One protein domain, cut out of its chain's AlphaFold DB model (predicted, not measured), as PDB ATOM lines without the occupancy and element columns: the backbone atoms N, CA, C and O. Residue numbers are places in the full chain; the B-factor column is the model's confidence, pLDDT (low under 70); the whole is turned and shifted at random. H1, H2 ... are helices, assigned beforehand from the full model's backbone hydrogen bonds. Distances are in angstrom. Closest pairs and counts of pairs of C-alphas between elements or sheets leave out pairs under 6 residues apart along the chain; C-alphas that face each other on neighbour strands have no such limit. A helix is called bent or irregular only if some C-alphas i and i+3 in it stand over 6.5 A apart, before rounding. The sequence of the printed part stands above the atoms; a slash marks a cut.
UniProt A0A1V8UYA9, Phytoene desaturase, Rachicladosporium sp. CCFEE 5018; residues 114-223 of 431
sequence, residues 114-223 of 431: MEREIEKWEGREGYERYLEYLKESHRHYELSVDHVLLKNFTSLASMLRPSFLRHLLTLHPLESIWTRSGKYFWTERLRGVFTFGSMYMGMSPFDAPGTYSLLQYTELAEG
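This is residues 114 to 223 of the 431 residues of the protein "Phytoene desaturase" of Rachicladosporium sp. CCFEE 5018 (UniProt A0A1V8UYA9). One long helical arm, H1b, makes the length of the domain, and H7 crosses it near its middle. The short arm H1a folds back at the start of H1b; past the last residue of H1b, residues 150 to 158, of which 156 to 158 belong to H2, stick out free, and H3 then runs back and packs on residues 140 to 147 of H1b, while of the short helices H4 packs on residues 210 to 213 of H7, H5 comes close to H4 and to H1a, and H6 is near H4. The printed part has 110 residues with seven named helices, H1 to H7 in order, and no named strand; its class is all helix. It is compact, with a radius of gyration of the C-alphas of 14.7 A, yet only just elongated, spanning 48 by 24 by 23 A.

H1, residues 114 to 149, begins at C-alpha 114 (-47.928, -60.211, 30.583). By its hydrogen bonds it was assigned as one helix, but it is bent: C-alphas 121 and 124 are 9.4 A apart. Its arms are H1a, residues 114 to 121, and H1b, residues 124 to 149, 35.2 A long. H1b is itself irregular, with C-alphas 146 and 149 6.8 A apart. H2 is residues 156 to 159. H3, residues 162 to 171, 14.5 A long, is only just irregular, with C-alphas 166 and 169 6.7 A apart. H4 is residues 177 to 181, H5 residues 188 to 193 and H6 residues 196 to 201. H7, residues 210 to 222, is 19.5 A long and ends at C-alpha 222 (-46.101, -48.267, 22.818).

H7 is the hub, touching three helices. It touches residues 134 to 144 of H1b, about perpendicular at 76 degrees; the closest C-alphas, of Tyr 141 and Leu 214, are 4.5 A apart. With residues 210 to 213 it touches H4, closest at the C-alphas of Ile 177 and Gly 210, 3.9 A apart. H6 and H7 only just touch, with 3 pairs of C-alphas within 8 A, closest at Gly 197 and Gln 216, 6.5 A. H3 touches H1b at a shallow tilt of 25 degrees, opposite ways, closest at the C-alphas of His 140 and Leu 171, 6.0 A. H1a touches H1b at a steep tilt of 55 degrees, closest at the C-alphas of Glu 115 and Tyr 127, 5.7 A. H5 is close to H4 but not clearly touching it; the closest C-alphas, of Ser 181 and Arg 191, are 6.1 A apart. H2 touches no helix. Every O i to N i+4 pair is within hydrogen-bond range in H4 and H5; the counts are 3 of 4 in H1a, 21 of 22 in H1b, 3 of 6 in H3, 6 of 9 in H7 and 0 of 2 in H6, where 3 of 3 O i to N i+3 pairs are within range, and H2 is too short for an O i to N i+4 pair.

The two C-alphas farthest apart, of Lys 120 and Ser 155, are 48.1 A apart. The printed part has no cut and no long link. Mean pLDDT of the printed part is 88.4; residues 156 and 159 are under 70.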
ATOM      1  N   MET A 114     -48.200 -60.860  29.299       97.00
ATOM      2  CA  MET A 114     -47.928 -60.211  30.583       97.00
ATOM      3  C   MET A 114     -48.748 -60.814  31.729       97.00
ATOM      4  O   MET A 114     -48.203 -61.013  32.808       97.00
ATOM      5  N   GLU A 115     -50.020 -61.150  31.500       97.25
ATOM      6  CA  GLU A 115     -50.869 -61.855  32.468       97.25
ATOM      7  C   GLU A 115     -50.207 -63.157  32.923       97.25
ATOM      8  O   GLU A 115     -49.939 -63.324  34.110       97.25
ATOM      9  N   ARG A 116     -49.829 -64.031  31.981       97.00
ATOM     10  CA  ARG A 116     -49.165 -65.305  32.304       97.00
ATOM     11  C   ARG A 116     -47.835 -65.113  33.033       97.00
ATOM     12  O   ARG A 116     -47.565 -65.826  33.999       97.00
ATOM     13  N   GLU A 117     -47.019 -64.163  32.582       96.19
ATOM     14  CA  GLU A 117     -45.724 -63.870  33.200       96.19
ATOM     15  C   GLU A 117     -45.888 -63.360  34.634       96.19
ATOM     16  O   GLU A 117     -45.190 -63.819  35.530       96.19
ATOM     17  N   ILE A 118     -46.834 -62.456  34.895       97.00
ATOM     18  CA  ILE A 118     -47.048 -61.891  36.235       97.00
ATOM     19  C   ILE A 118     -47.702 -62.910  37.169       97.00
ATOM     20  O   ILE A 118     -47.283 -63.034  38.324       97.00
ATOM     21  N   GLU A 119     -48.690 -63.668  36.685       96.81
ATOM     22  CA  GLU A 119     -49.373 -64.688  37.485       96.81
ATOM     23  C   GLU A 119     -48.417 -65.783  37.971       96.81
ATOM     24  O   GLU A 119     -48.578 -66.274  39.090       96.81
ATOM     25  N   LYS A 120     -47.376 -66.109  37.191       95.56
ATOM     26  CA  LYS A 120     -46.308 -67.035  37.600       95.56
ATOM     27  C   LYS A 120     -45.622 -66.609  38.907       95.56
ATOM     28  O   LYS A 120     -45.225 -67.476  39.684       95.56
ATOM     29  N   TRP A 121     -45.480 -65.305  39.157       94.69
ATOM     30  CA  TRP A 121     -44.752 -64.771  40.316       94.69
ATOM     31  C   TRP A 121     -45.663 -64.300  41.450       94.69
ATOM     32  O   TRP A 121     -45.337 -64.494  42.619       94.69
ATOM     33  N   GLU A 122     -46.786 -63.659  41.124       96.81
ATOM     34  CA  GLU A 122     -47.656 -62.995  42.107       96.81
ATOM     35  C   GLU A 122     -49.130 -63.420  42.025       96.81
ATOM     36  O   GLU A 122     -49.978 -62.852  42.720       96.81
ATOM     37  N   GLY A 123     -49.446 -64.429  41.207       95.19
ATOM     38  CA  GLY A 123     -50.809 -64.907  40.988       95.19
ATOM     39  C   GLY A 123     -51.713 -63.871  40.316       95.19
ATOM     40  O   GLY A 123     -51.283 -62.787  39.910       95.19
ATOM     41  N   ARG A 124     -53.002 -64.202  40.224       95.00
ATOM     42  CA  ARG A 124     -54.018 -63.371  39.559       95.00
ATOM     43  C   ARG A 124     -54.132 -61.961  40.141       95.00
ATOM     44  O   ARG A 124     -54.241 -60.987  39.401       95.00
ATOM     45  N   GLU A 125     -54.046 -61.836  41.465       95.56
ATOM     46  CA  GLU A 125     -54.058 -60.530  42.135       95.56
ATOM     47  C   GLU A 125     -52.849 -59.666  41.733       95.56
ATOM     48  O   GLU A 125     -52.949 -58.439  41.693       95.56
ATOM     49  N   GLY A 126     -51.707 -60.285  41.412       96.50
ATOM     50  CA  GLY A 126     -50.537 -59.593  40.870       96.50
ATOM     51  C   GLY A 126     -50.822 -58.926  39.531       96.50
ATOM     52  O   GLY A 126     -50.440 -57.773  39.325       96.50
ATOM     53  N   TYR A 127     -51.552 -59.604  38.644       97.44
ATOM     54  CA  TYR A 127     -51.932 -59.036  37.354       97.44
ATOM     55  C   TYR A 127     -52.913 -57.861  37.505       97.44
ATOM     56  O   TYR A 127     -52.741 -56.821  36.869       97.44
ATOM     57  N   GLU A 128     -53.881 -57.954  38.419       97.00
ATOM     58  CA  GLU A 128     -54.785 -56.834  38.726       97.00
ATOM     59  C   GLU A 128     -54.015 -55.601  39.232       97.00
ATOM     60  O   GLU A 128     -54.262 -54.473  38.790       97.00
ATOM     61  N   ARG A 129     -53.013 -55.801  40.101       97.69
ATOM     62  CA  ARG A 129     -52.122 -54.717  40.549       97.69
ATOM     63  C   ARG A 129     -51.264 -54.163  39.414       97.69
ATOM     64  O   ARG A 129     -51.060 -52.951  39.358       97.69
ATOM     65  N   TYR A 130     -50.795 -55.003  38.498       97.25
ATOM     66  CA  TYR A 130     -50.075 -54.553  37.309       97.25
ATOM     67  C   TYR A 130     -50.929 -53.638  36.420       97.25
ATOM     68  O   TYR A 130     -50.436 -52.610  35.955       97.25
ATOM     69  N   LEU A 131     -52.218 -53.933  36.235       97.00
ATOM     70  CA  LEU A 131     -53.120 -53.046  35.491       97.00
ATOM     71  C   LEU A 131     -53.278 -51.678  36.179       97.00
ATOM     72  O   LEU A 131     -53.283 -50.638  35.512       97.00
ATOM     73  N   GLU A 132     -53.333 -51.639  37.514       97.12
ATOM     74  CA  GLU A 132     -53.332 -50.371  38.257       97.12
ATOM     75  C   GLU A 132     -51.978 -49.637  38.173       97.12
ATOM     76  O   GLU A 132     -51.957 -48.403  38.114       97.12
ATOM     77  N   TYR A 133     -50.853 -50.359  38.096       96.44
ATOM     78  CA  TYR A 133     -49.538 -49.771  37.814       96.44
ATOM     79  C   TYR A 133     -49.481 -49.149  36.414       96.44
ATOM     80  O   TYR A 133     -49.011 -48.019  36.267       96.44
ATOM     81  N   LEU A 134     -49.993 -49.844  35.391       96.00
ATOM     82  CA  LEU A 134     -50.078 -49.330  34.021       96.00
ATOM     83  C   LEU A 134     -50.907 -48.049  33.955       96.00
ATOM     84  O   LEU A 134     -50.499 -47.076  33.327       96.00
ATOM     85  N   LYS A 135     -52.052 -48.024  34.634       95.81
ATOM     86  CA  LYS A 135     -52.940 -46.859  34.700       95.81
ATOM     87  C   LYS A 135     -52.286 -45.657  35.381       95.81
ATOM     88  O   LYS A 135     -52.442 -44.530  34.911       95.81
ATOM     89  N   GLU A 136     -51.557 -45.870  36.476       94.75
ATOM     90  CA  GLU A 136     -50.803 -44.792  37.121       94.75
ATOM     91  C   GLU A 136     -49.653 -44.302  36.233       94.75
ATOM     92  O   GLU A 136     -49.492 -43.099  36.028       94.75
ATOM     93  N   SER A 137     -48.907 -45.228  35.634       94.19
ATOM     94  CA  SER A 137     -47.771 -44.905  34.771       94.19
ATOM     95  C   SER A 137     -48.200 -44.205  33.478       94.19
ATOM     96  O   SER A 137     -47.533 -43.267  33.049       94.19
ATOM     97  N   HIS A 138     -49.369 -44.546  32.923       94.88
ATOM     98  CA  HIS A 138     -50.021 -43.798  31.844       94.88
ATOM     99  C   HIS A 138     -50.276 -42.343  32.245       94.88
ATOM    100  O   HIS A 138     -49.987 -41.411  31.497       94.88
ATOM    101  N   ARG A 139     -50.774 -42.118  33.464       92.56
ATOM    102  CA  ARG A 139     -51.009 -40.762  33.965       92.56
ATOM    103  C   ARG A 139     -49.701 -39.993  34.142       92.56
ATOM    104  O   ARG A 139     -49.670 -38.796  33.859       92.56
ATOM    105  N   HIS A 140     -48.634 -40.653  34.596       92.06
ATOM    106  CA  HIS A 140     -47.300 -40.051  34.632       92.06
ATOM    107  C   HIS A 140     -46.805 -39.696  33.229       92.06
ATOM    108  O   HIS A 140     -46.253 -38.610  33.057       92.06
ATOM    109  N   TYR A 141     -47.039 -40.561  32.241       92.06
ATOM    110  CA  TYR A 141     -46.695 -40.326  30.844       92.06
ATOM    111  C   TYR A 141     -47.402 -39.095  30.273       92.06
ATOM    112  O   TYR A 141     -46.725 -38.128  29.929       92.06
ATOM    113  N   GLU A 142     -48.735 -39.071  30.280       90.81
ATOM    114  CA  GLU A 142     -49.530 -37.971  29.716       90.81
ATOM    115  C   GLU A 142     -49.154 -36.624  30.347       90.81
ATOM    116  O   GLU A 142     -48.861 -35.648  29.657       90.81
ATOM    117  N   LEU A 143     -49.064 -36.576  31.683       88.81
ATOM    118  CA  LEU A 143     -48.689 -35.351  32.389       88.81
ATOM    119  C   LEU A 143     -47.250 -34.920  32.083       88.81
ATOM    120  O   LEU A 143     -46.983 -33.721  31.966       88.81
ATOM    121  N   SER A 144     -46.322 -35.871  31.963       87.56
ATOM    122  CA  SER A 144     -44.929 -35.577  31.624       87.56
ATOM    123  C   SER A 144     -44.793 -35.057  30.199       87.56
ATOM    124  O   SER A 144     -44.083 -34.074  29.989       87.56
ATOM    125  N   VAL A 145     -45.494 -35.649  29.231       85.88
ATOM    126  CA  VAL A 145     -45.505 -35.181  27.838       85.88
ATOM    127  C   VAL A 145     -46.062 -33.758  27.762       85.88
ATOM    128  O   VAL A 145     -45.369 -32.847  27.296       85.88
ATOM    129  N   ASP A 146     -47.256 -33.535  28.317       85.19
ATOM    130  CA  ASP A 146     -47.982 -32.266  28.203       85.19
ATOM    131  C   ASP A 146     -47.346 -31.113  28.979       85.19
ATOM    132  O   ASP A 146     -47.392 -29.951  28.555       85.19
ATOM    133  N   HIS A 147     -46.802 -31.381  30.166       81.75
ATOM    134  CA  HIS A 147     -46.322 -30.322  31.051       81.75
ATOM    135  C   HIS A 147     -44.806 -30.179  31.089       81.75
ATOM    136  O   HIS A 147     -44.342 -29.100  31.478       81.75
ATOM    137  N   VAL A 148     -44.054 -31.204  30.678       81.88
ATOM    138  CA  VAL A 148     -42.595 -31.237  30.818       81.88
ATOM    139  C   VAL A 148     -41.902 -31.389  29.466       81.88
ATOM    140  O   VAL A 148     -41.235 -30.450  29.044       81.88
ATOM    141  N   LEU A 149     -42.070 -32.510  28.763       83.00
ATOM    142  CA  LEU A 149     -41.259 -32.840  27.583       83.00
ATOM    143  C   LEU A 149     -41.431 -31.843  26.431       83.00
ATOM    144  O   LEU A 149     -40.451 -31.478  25.788       83.00
ATOM    145  N   LEU A 150     -42.652 -31.355  26.201       81.94
ATOM    146  CA  LEU A 150     -42.954 -30.421  25.111       81.94
ATOM    147  C   LEU A 150     -42.821 -28.940  25.507       81.94
ATOM    148  O   LEU A 150     -43.258 -28.055  24.768       81.94
ATOM    149  N   LYS A 151     -42.253 -28.628  26.683       80.31
ATOM    150  CA  LYS A 151     -42.158 -27.249  27.185       80.31
ATOM    151  C   LYS A 151     -40.726 -26.806  27.435       80.31
ATOM    152  O   LYS A 151     -39.902 -27.520  27.987       80.31
ATOM    153  N   ASN A 152     -40.471 -25.540  27.113       76.25
ATOM    154  CA  ASN A 152     -39.203 -24.889  27.418       76.25
ATOM    155  C   ASN A 152     -39.157 -24.426  28.879       76.25
ATOM    156  O   ASN A 152     -40.105 -23.808  29.377       76.25
ATOM    157  N   PHE A 153     -38.016 -24.657  29.530       75.38
ATOM    158  CA  PHE A 153     -37.718 -24.180  30.881       75.38
ATOM    159  C   PHE A 153     -36.514 -23.241  30.839       75.38
ATOM    160  O   PHE A 153     -35.366 -23.664  30.919       75.38
ATOM    161  N   THR A 154     -36.775 -21.946  30.675       73.38
ATOM    162  CA  THR A 154     -35.723 -20.921  30.560       73.38
ATOM    163  C   THR A 154     -35.251 -20.385  31.913       73.38
ATOM    164  O   THR A 154     -34.235 -19.699  31.985       73.38
ATOM    165  N   SER A 155     -35.971 -20.683  32.998       73.19
ATOM    166  CA  SER A 155     -35.619 -20.287  34.366       73.19
ATOM    167  C   SER A 155     -36.265 -21.211  35.401       73.19
ATOM    168  O   SER A 155     -37.280 -21.846  35.121       73.19
ATOM    169  N   LEU A 156     -35.746 -21.247  36.631       68.38
ATOM    170  CA  LEU A 156     -36.387 -21.993  37.728       68.38
ATOM    171  C   LEU A 156     -37.812 -21.483  38.018       68.38
ATOM    172  O   LEU A 156     -38.706 -22.272  38.311       68.38
ATOM    173  N   ALA A 157     -38.066 -20.182  37.837       73.38
ATOM    174  CA  ALA A 157     -39.405 -19.608  37.975       73.38
ATOM    175  C   ALA A 157     -40.400 -20.163  36.937       73.38
ATOM    176  O   ALA A 157     -41.588 -20.270  37.226       73.38
ATOM    177  N   SER A 158     -39.930 -20.599  35.760       71.25
ATOM    178  CA  SER A 158     -40.784 -21.250  34.752       71.25
ATOM    179  C   SER A 158     -41.341 -22.613  35.203       71.25
ATOM    180  O   SER A 158     -42.281 -23.126  34.591       71.25
ATOM    181  N   MET A 159     -40.811 -23.190  36.288       68.38
ATOM    182  CA  MET A 159     -41.343 -24.404  36.919       68.38
ATOM    183  C   MET A 159     -42.487 -24.105  37.905       68.38
ATOM    184  O   MET A 159     -43.320 -24.974  38.156       68.38
ATOM    185  N   LEU A 160     -42.598 -22.869  38.409       72.62
ATOM    186  CA  LEU A 160     -43.621 -22.438  39.372       72.62
ATOM    187  C   LEU A 160     -44.947 -22.085  38.679       72.62
ATOM    188  O   LEU A 160     -45.470 -20.979  38.797       72.62
ATOM    189  N   ARG A 161     -45.504 -23.035  37.922       75.06
ATOM    190  CA  ARG A 161     -46.814 -22.885  37.278       75.06
ATOM    191  C   ARG A 161     -47.893 -23.503  38.168       75.06
ATOM    192  O   ARG A 161     -47.824 -24.708  38.401       75.06
ATOM    193  N   PRO A 162     -48.927 -22.759  38.607       75.00
ATOM    194  CA  PRO A 162     -50.014 -23.319  39.422       75.00
ATOM    195  C   PRO A 162     -50.674 -24.552  38.787       75.00
ATOM    196  O   PRO A 162     -51.013 -25.515  39.473       75.00
ATOM    197  N   SER A 163     -50.772 -24.560  37.454       74.81
ATOM    198  CA  SER A 163     -51.278 -25.694  36.679       74.81
ATOM    199  C   SER A 163     -50.388 -26.936  36.730       74.81
ATOM    200  O   SER A 163     -50.911 -28.022  36.531       74.81
ATOM    201  N   PHE A 164     -49.088 -26.805  37.006       75.56
ATOM    202  CA  PHE A 164     -48.155 -27.918  37.203       75.56
ATOM    203  C   PHE A 164     -48.061 -28.328  38.678       75.56
ATOM    204  O   PHE A 164     -48.032 -29.517  38.983       75.56
ATOM    205  N   LEU A 165     -48.112 -27.365  39.607       78.06
ATOM    206  CA  LEU A 165     -48.042 -27.626  41.052       78.06
ATOM    207  C   LEU A 165     -49.146 -28.578  41.533       78.06
ATOM    208  O   LEU A 165     -48.877 -29.473  42.328       78.06
ATOM    209  N   ARG A 166     -50.367 -28.458  40.992       79.38
ATOM    210  CA  ARG A 166     -51.476 -29.392  41.284       79.38
ATOM    211  C   ARG A 166     -51.184 -30.845  40.881       79.38
ATOM    212  O   ARG A 166     -51.797 -31.759  41.421       79.38
ATOM    213  N   HIS A 167     -50.270 -31.059  39.934       82.06
ATOM    214  CA  HIS A 167     -49.892 -32.384  39.450       82.06
ATOM    215  C   HIS A 167     -48.705 -32.978  40.214       82.06
ATOM    216  O   HIS A 167     -48.514 -34.186  40.136       82.06
ATOM    217  N   LEU A 168     -47.967 -32.198  41.019       79.19
ATOM    218  CA  LEU A 168     -46.841 -32.709  41.815       79.19
ATOM    219  C   LEU A 168     -47.254 -33.854  42.745       79.19
ATOM    220  O   LEU A 168     -46.540 -34.843  42.841       79.19
ATOM    221  N   LEU A 169     -48.424 -33.762  43.386       78.12
ATOM    222  CA  LEU A 169     -48.924 -34.839  44.249       78.12
ATOM    223  C   LEU A 169     -49.236 -36.120  43.471       78.12
ATOM    224  O   LEU A 169     -49.061 -37.209  43.998       78.12
ATOM    225  N   THR A 170     -49.704 -35.985  42.229       80.81
ATOM    226  CA  THR A 170     -50.003 -37.120  41.345       80.81
ATOM    227  C   THR A 170     -48.736 -37.744  40.777       80.81
ATOM    228  O   THR A 170     -48.702 -38.939  40.555       80.81
ATOM    229  N   LEU A 171     -47.717 -36.928  40.518       80.75
ATOM    230  CA  LEU A 171     -46.463 -37.336  39.898       80.75
ATOM    231  C   LEU A 171     -45.523 -38.050  40.883       80.75
ATOM    232  O   LEU A 171     -44.577 -38.702  40.461       80.75
ATOM    233  N   HIS A 172     -45.760 -37.934  42.191       82.81
ATOM    234  CA  HIS A 172     -44.916 -38.552  43.218       82.81
ATOM    235  C   HIS A 172     -43.399 -38.276  43.040       82.81
ATOM    236  O   HIS A 172     -42.587 -39.191  43.156       82.81
ATOM    237  N   PRO A 173     -42.958 -37.022  42.789       80.19
ATOM    238  CA  PRO A 173     -41.559 -36.728  42.474       80.19
ATOM    239  C   PRO A 173     -40.610 -36.869  43.676       80.19
ATOM    240  O   PRO A 173     -39.397 -36.865  43.497       80.19
ATOM    241  N   LEU A 174     -41.155 -36.934  44.896       83.31
ATOM    242  CA  LEU A 174     -40.400 -37.046  46.151       83.31
ATOM    243  C   LEU A 174     -40.292 -38.490  46.661       83.31
ATOM    244  O   LEU A 174     -39.632 -38.732  47.666       83.31
ATOM    245  N   GLU A 175     -40.963 -39.432  46.003       89.94
ATOM    246  CA  GLU A 175     -40.912 -40.854  46.326       89.94
ATOM    247  C   GLU A 175     -40.096 -41.560  45.244       89.94
ATOM    248  O   GLU A 175     -40.220 -41.227  44.065       89.94
ATOM    249  N   SER A 176     -39.248 -42.519  45.625       92.56
ATOM    250  CA  SER A 176     -38.478 -43.271  44.636       92.56
ATOM    251  C   SER A 176     -39.357 -44.267  43.885       92.56
ATOM    252  O   SER A 176     -40.312 -44.817  44.441       92.56
ATOM    253  N   ILE A 177     -39.017 -44.542  42.627       92.94
ATOM    254  CA  ILE A 177     -39.732 -45.503  41.790       92.94
ATOM    255  C   ILE A 177     -39.716 -46.896  42.423       92.94
ATOM    256  O   ILE A 177     -40.734 -47.580  42.380       92.94
ATOM    257  N   TRP A 178     -38.630 -47.279  43.109       94.00
ATOM    258  CA  TRP A 178     -38.586 -48.512  43.898       94.00
ATOM    259  C   TRP A 178     -39.667 -48.551  44.980       94.00
ATOM    260  O   TRP A 178     -40.472 -49.482  45.014       94.00
ATOM    261  N   THR A 179     -39.737 -47.518  45.824       93.69
ATOM    262  CA  THR A 179     -40.722 -47.449  46.917       93.69
ATOM    263  C   THR A 179     -42.142 -47.450  46.360       93.69
ATOM    264  O   THR A 179     -42.979 -48.242  46.795       93.69
ATOM    265  N   ARG A 180     -42.382 -46.650  45.313       94.38
ATOM    266  CA  ARG A 180     -43.699 -46.537  44.689       94.38
ATOM    267  C   ARG A 180     -44.141 -47.834  44.016       94.38
ATOM    268  O   ARG A 180     -45.295 -48.239  44.163       94.38
ATOM    269  N   SER A 181     -43.227 -48.510  43.317       94.19
ATOM    270  CA  SER A 181     -43.485 -49.807  42.679       94.19
ATOM    271  C   SER A 181     -43.894 -50.876  43.696       94.19
ATOM    272  O   SER A 181     -44.681 -51.761  43.368       94.19
ATOM    273  N   GLY A 182     -43.457 -50.744  44.955       94.56
ATOM    274  CA  GLY A 182     -43.780 -51.678  46.028       94.56
ATOM    275  C   GLY A 182     -45.260 -51.755  46.404       94.56
ATOM    276  O   GLY A 182     -45.677 -52.747  47.001       94.56
ATOM    277  N   LYS A 183     -46.062 -50.757  46.011       94.44
ATOM    278  CA  LYS A 183     -47.528 -50.787  46.111       94.44
ATOM    279  C   LYS A 183     -48.158 -51.822  45.168       94.44
ATOM    280  O   LYS A 183     -49.221 -52.353  45.479       94.44
ATOM    281  N   TYR A 184     -47.518 -52.079  44.029       96.44
ATOM    282  CA  TYR A 184     -48.055 -52.902  42.944       96.44
ATOM    283  C   TYR A 184     -47.404 -54.278  42.889       96.44
ATOM    284  O   TYR A 184     -48.097 -55.278  42.742       96.44
ATOM    285  N   PHE A 185     -46.088 -54.318  43.065       97.25
ATOM    286  CA  PHE A 185     -45.292 -55.534  43.006       97.25
ATOM    287  C   PHE A 185     -44.792 -55.859  44.406       97.25
ATOM    288  O   PHE A 185     -44.197 -55.011  45.080       97.25
ATOM    289  N   TRP A 186     -45.069 -57.061  44.886       94.94
ATOM    290  CA  TRP A 186     -44.725 -57.491  46.243       94.94
ATOM    291  C   TRP A 186     -43.411 -58.258  46.292       94.94
ATOM    292  O   TRP A 186     -42.677 -58.153  47.273       94.94
ATOM    293  N   THR A 187     -43.090 -58.974  45.223       94.69
ATOM    294  CA  THR A 187     -41.820 -59.674  45.071       94.69
ATOM    295  C   THR A 187     -40.715 -58.699  44.680       94.69
ATOM    296  O   THR A 187     -40.906 -57.786  43.872       94.69
ATOM    297  N   GLU A 188     -39.513 -58.899  45.222       92.44
ATOM    298  CA  GLU A 188     -38.359 -58.076  44.842       92.44
ATOM    299  C   GLU A 188     -37.982 -58.259  43.368       92.44
ATOM    300  O   GLU A 188     -37.550 -57.301  42.732       92.44
ATOM    301  N   ARG A 189     -38.232 -59.448  42.798       92.56
ATOM    302  CA  ARG A 189     -38.012 -59.731  41.372       92.56
ATOM    303  C   ARG A 189     -38.856 -58.834  40.478       92.56
ATOM    304  O   ARG A 189     -38.293 -58.139  39.637       92.56
ATOM    305  N   LEU A 190     -40.176 -58.785  40.685       94.88
ATOM    306  CA  LEU A 190     -41.033 -57.921  39.870       94.88
ATOM    307  C   LEU A 190     -40.751 -56.434  40.121       94.88
ATOM    308  O   LEU A 190     -40.752 -55.648  39.176       94.88
ATOM    309  N   ARG A 191     -40.406 -56.030  41.351       95.06
ATOM    310  CA  ARG A 191     -39.921 -54.658  41.595       95.06
ATOM    311  C   ARG A 191     -38.666 -54.351  40.782       95.06
ATOM    312  O   ARG A 191     -38.595 -53.292  40.168       95.06
ATOM    313  N   GLY A 192     -37.699 -55.267  40.731       93.31
ATOM    314  CA  GLY A 192     -36.508 -55.149  39.886       93.31
ATOM    315  C   GLY A 192     -36.869 -54.971  38.412       93.31
ATOM    316  O   GLY A 192     -36.443 -53.995  37.794       93.31
ATOM    317  N   VAL A 193     -37.738 -55.843  37.893       94.69
ATOM    318  CA  VAL A 193     -38.244 -55.803  36.511       94.69
ATOM    319  C   VAL A 193     -38.818 -54.430  36.154       94.69
ATOM    320  O   VAL A 193     -38.378 -53.807  35.193       94.69
ATOM    321  N   PHE A 194     -39.752 -53.915  36.956       95.00
ATOM    322  CA  PHE A 194     -40.477 -52.676  36.648       95.00
ATOM    323  C   PHE A 194     -39.774 -51.392  37.113       95.00
ATOM    324  O   PHE A 194     -40.347 -50.304  37.020       95.00
ATOM    325  N   THR A 195     -38.541 -51.485  37.616       93.06
ATOM    326  CA  THR A 195     -37.754 -50.308  38.025       93.06
ATOM    327  C   THR A 195     -36.410 -50.201  37.320       93.06
ATOM    328  O   THR A 195     -35.815 -49.123  37.338       93.06
ATOM    329  N   PHE A 196     -35.949 -51.256  36.640       89.50
ATOM    330  CA  PHE A 196     -34.678 -51.249  35.915       89.50
ATOM    331  C   PHE A 196     -34.584 -50.145  34.851       89.50
ATOM    332  O   PHE A 196     -33.499 -49.607  34.629       89.50
ATOM    333  N   GLY A 197     -35.703 -49.725  34.250       85.44
ATOM    334  CA  GLY A 197     -35.731 -48.618  33.287       85.44
ATOM    335  C   GLY A 197     -35.164 -47.293  33.803       85.44
ATOM    336  O   GLY A 197     -34.712 -46.476  33.002       85.44
ATOM    337  N   SER A 198     -35.063 -47.077  35.125       85.88
ATOM    338  CA  SER A 198     -34.374 -45.892  35.668       85.88
ATOM    339  C   SER A 198     -32.903 -45.810  35.229       85.88
ATOM    340  O   SER A 198     -32.335 -44.718  35.127       85.88
ATOM    341  N   MET A 199     -32.292 -46.954  34.900       83.12
ATOM    342  CA  MET A 199     -30.932 -47.037  34.370       83.12
ATOM    343  C   MET A 199     -30.781 -46.359  33.009       83.12
ATOM    344  O   MET A 199     -29.681 -45.907  32.691       83.12
ATOM    345  N   TYR A 200     -31.859 -46.189  32.234       81.69
ATOM    346  CA  TYR A 200     -31.816 -45.460  30.958       81.69
ATOM    347  C   TYR A 200     -31.414 -43.996  31.161       81.69
ATOM    348  O   TYR A 200     -30.855 -43.360  30.268       81.69
ATOM    349  N   MET A 201     -31.649 -43.474  32.364       76.62
ATOM    350  CA  MET A 201     -31.284 -42.121  32.768       76.62
ATOM    351  C   MET A 201     -29.997 -42.067  33.593       76.62
ATOM    352  O   MET A 201     -29.626 -41.001  34.080       76.62
ATOM    353  N   GLY A 202     -29.319 -43.206  33.763       81.12
ATOM    354  CA  GLY A 202     -28.157 -43.322  34.636       81.12
ATOM    355  C   GLY A 202     -28.501 -43.023  36.095       81.12
ATOM    356  O   GLY A 202     -27.731 -42.339  36.765       81.12
ATOM    357  N   MET A 203     -29.665 -43.481  36.571       83.19
ATOM    358  CA  MET A 203     -30.103 -43.303  37.955       83.19
ATOM    359  C   MET A 203     -30.430 -44.641  38.617       83.19
ATOM    360  O   MET A 203     -31.046 -45.524  38.018       83.19
ATOM    361  N   SER A 204     -30.079 -44.739  39.896       87.12
ATOM    362  CA  SER A 204     -30.513 -45.824  40.771       87.12
ATOM    363  C   SER A 204     -32.037 -45.769  40.980       87.12
ATOM    364  O   SER A 204     -32.551 -44.701  41.322       87.12
ATOM    365  N   PRO A 205     -32.777 -46.887  40.856       89.25
ATOM    366  CA  PRO A 205     -34.220 -46.939  41.119       89.25
ATOM    367  C   PRO A 205     -34.582 -46.609  42.574       89.25
ATOM    368  O   PRO A 205     -35.717 -46.235  42.872       89.25
ATOM    369  N   PHE A 206     -33.618 -46.718  43.491       90.38
ATOM    370  CA  PHE A 206     -33.792 -46.353  44.896       90.38
ATOM    371  C   PHE A 206     -33.828 -44.836  45.114       90.38
ATOM    372  O   PHE A 206     -34.378 -44.397  46.122       90.38
ATOM    373  N   ASP A 207     -33.305 -44.060  44.162       86.31
ATOM    374  CA  ASP A 207     -33.196 -42.598  44.232       86.31
ATOM    375  C   ASP A 207     -34.025 -41.896  43.140       86.31
ATOM    376  O   ASP A 207     -34.414 -40.740  43.293       86.31
ATOM    377  N   ALA A 208     -34.304 -42.584  42.029       87.75
ATOM    378  CA  ALA A 208     -35.046 -42.048  40.896       87.75
ATOM    379  C   ALA A 208     -36.519 -41.774  41.271       87.75
ATOM    380  O   ALA A 208     -37.189 -42.696  41.730       87.75
ATOM    381  N   PRO A 209     -37.052 -40.558  41.051       88.75
ATOM    382  CA  PRO A 209     -38.461 -40.212  41.242       88.75
ATOM    383  C   PRO A 209     -39.480 -41.180  40.625       88.75
ATOM    384  O   PRO A 209     -39.301 -41.658  39.503       88.75
ATOM    385  N   GLY A 210     -40.617 -41.375  41.301       85.44
ATOM    386  CA  GLY A 210     -41.725 -42.226  40.849       85.44
ATOM    387  C   GLY A 210     -42.314 -41.835  39.488       85.44
ATOM    388  O   GLY A 210     -42.779 -42.708  38.755       85.44
ATOM    389  N   THR A 211     -42.201 -40.561  39.090       86.06
ATOM    390  CA  THR A 211     -42.577 -40.078  37.747       86.06
ATOM    391  C   THR A 211     -41.933 -40.861  36.615       86.06
ATOM    392  O   THR A 211     -42.494 -40.928  35.524       86.06
ATOM    393  N   TYR A 212     -40.749 -41.438  36.843       86.56
ATOM    394  CA  TYR A 212     -40.018 -42.159  35.809       86.56
ATOM    395  C   TYR A 212     -40.667 -43.475  35.387       86.56
ATOM    396  O   TYR A 212     -40.268 -44.020  34.361       86.56
ATOM    397  N   SER A 213     -41.732 -43.922  36.064       90.06
ATOM    398  CA  SER A 213     -42.563 -45.017  35.552       90.06
ATOM    399  C   SER A 213     -43.202 -44.700  34.192       90.06
ATOM    400  O   SER A 213     -43.650 -45.616  33.506       90.06
ATOM    401  N   LEU A 214     -43.180 -43.434  33.746       90.25
ATOM    402  CA  LEU A 214     -43.517 -43.066  32.370       90.25
ATOM    403  C   LEU A 214     -42.709 -43.861  31.334       90.25
ATOM    404  O   LEU A 214     -43.262 -44.212  30.300       90.25
ATOM    405  N   LEU A 215     -41.427 -44.159  31.589       88.56
ATOM    406  CA  LEU A 215     -40.588 -44.898  30.637       88.56
ATOM    407  C   LEU A 215     -41.102 -46.333  30.495       88.56
ATOM    408  O   LEU A 215     -41.351 -46.801  29.388       88.56
ATOM    409  N   GLN A 216     -41.409 -46.971  31.619       91.25
ATOM    410  CA  GLN A 216     -42.001 -48.304  31.658       91.25
ATOM    411  C   GLN A 216     -43.370 -48.324  30.990       91.25
ATOM    412  O   GLN A 216     -43.671 -49.265  30.265       91.25
ATOM    413  N   TYR A 217     -44.181 -47.275  31.153       93.56
ATOM    414  CA  TYR A 217     -45.420 -47.165  30.389       93.56
ATOM    415  C   TYR A 217     -45.160 -47.145  28.881       93.56
ATOM    416  O   TYR A 217     -45.839 -47.858  28.150       93.56
ATOM    417  N   THR A 218     -44.166 -46.389  28.407       91.69
ATOM    418  CA  THR A 218     -43.859 -46.332  26.966       91.69
ATOM    419  C   THR A 218     -43.430 -47.692  26.428       91.69
ATOM    420  O   THR A 218     -43.924 -48.117  25.389       91.69
ATOM    421  N   GLU A 219     -42.610 -48.434  27.170       93.12
ATOM    422  CA  GLU A 219     -42.217 -49.797  26.804       93.12
ATOM    423  C   GLU A 219     -43.430 -50.738  26.772       93.12
ATOM    424  O   GLU A 219     -43.612 -51.482  25.814       93.12
ATOM    425  N   LEU A 220     -44.288 -50.697  27.793       93.62
ATOM    426  CA  LEU A 220     -45.408 -51.629  27.947       93.62
ATOM    427  C   LEU A 220     -46.600 -51.317  27.033       93.62
ATOM    428  O   LEU A 220     -47.316 -52.231  26.636       93.62
ATOM    429  N   ALA A 221     -46.831 -50.046  26.705       92.81
ATOM    430  CA  ALA A 221     -47.976 -49.614  25.908       92.81
ATOM    431  C   ALA A 221     -47.610 -49.359  24.440       92.81
ATOM    432  O   ALA A 221     -48.312 -49.820  23.540       92.81
ATOM    433  N   GLU A 222     -46.517 -48.639  24.180       91.56
ATOM    434  CA  GLU A 222     -46.101 -48.267  22.818       91.56
ATOM    435  C   GLU A 222     -45.110 -49.279  22.223       91.56
ATOM    436  O   GLU A 222     -45.054 -49.463  21.002       91.56
ATOM    437  N   GLY A 223     -44.375 -49.988  23.081       93.44
ATOM    438  CA  GLY A 223     -43.365 -50.964  22.698       93.44
ATOM    439  C   GLY A 223     -41.996 -50.361  22.441       93.44
ATOM    440  O   GLY A 223     -41.804 -49.144  22.401       93.44
TER     441      GLY A 223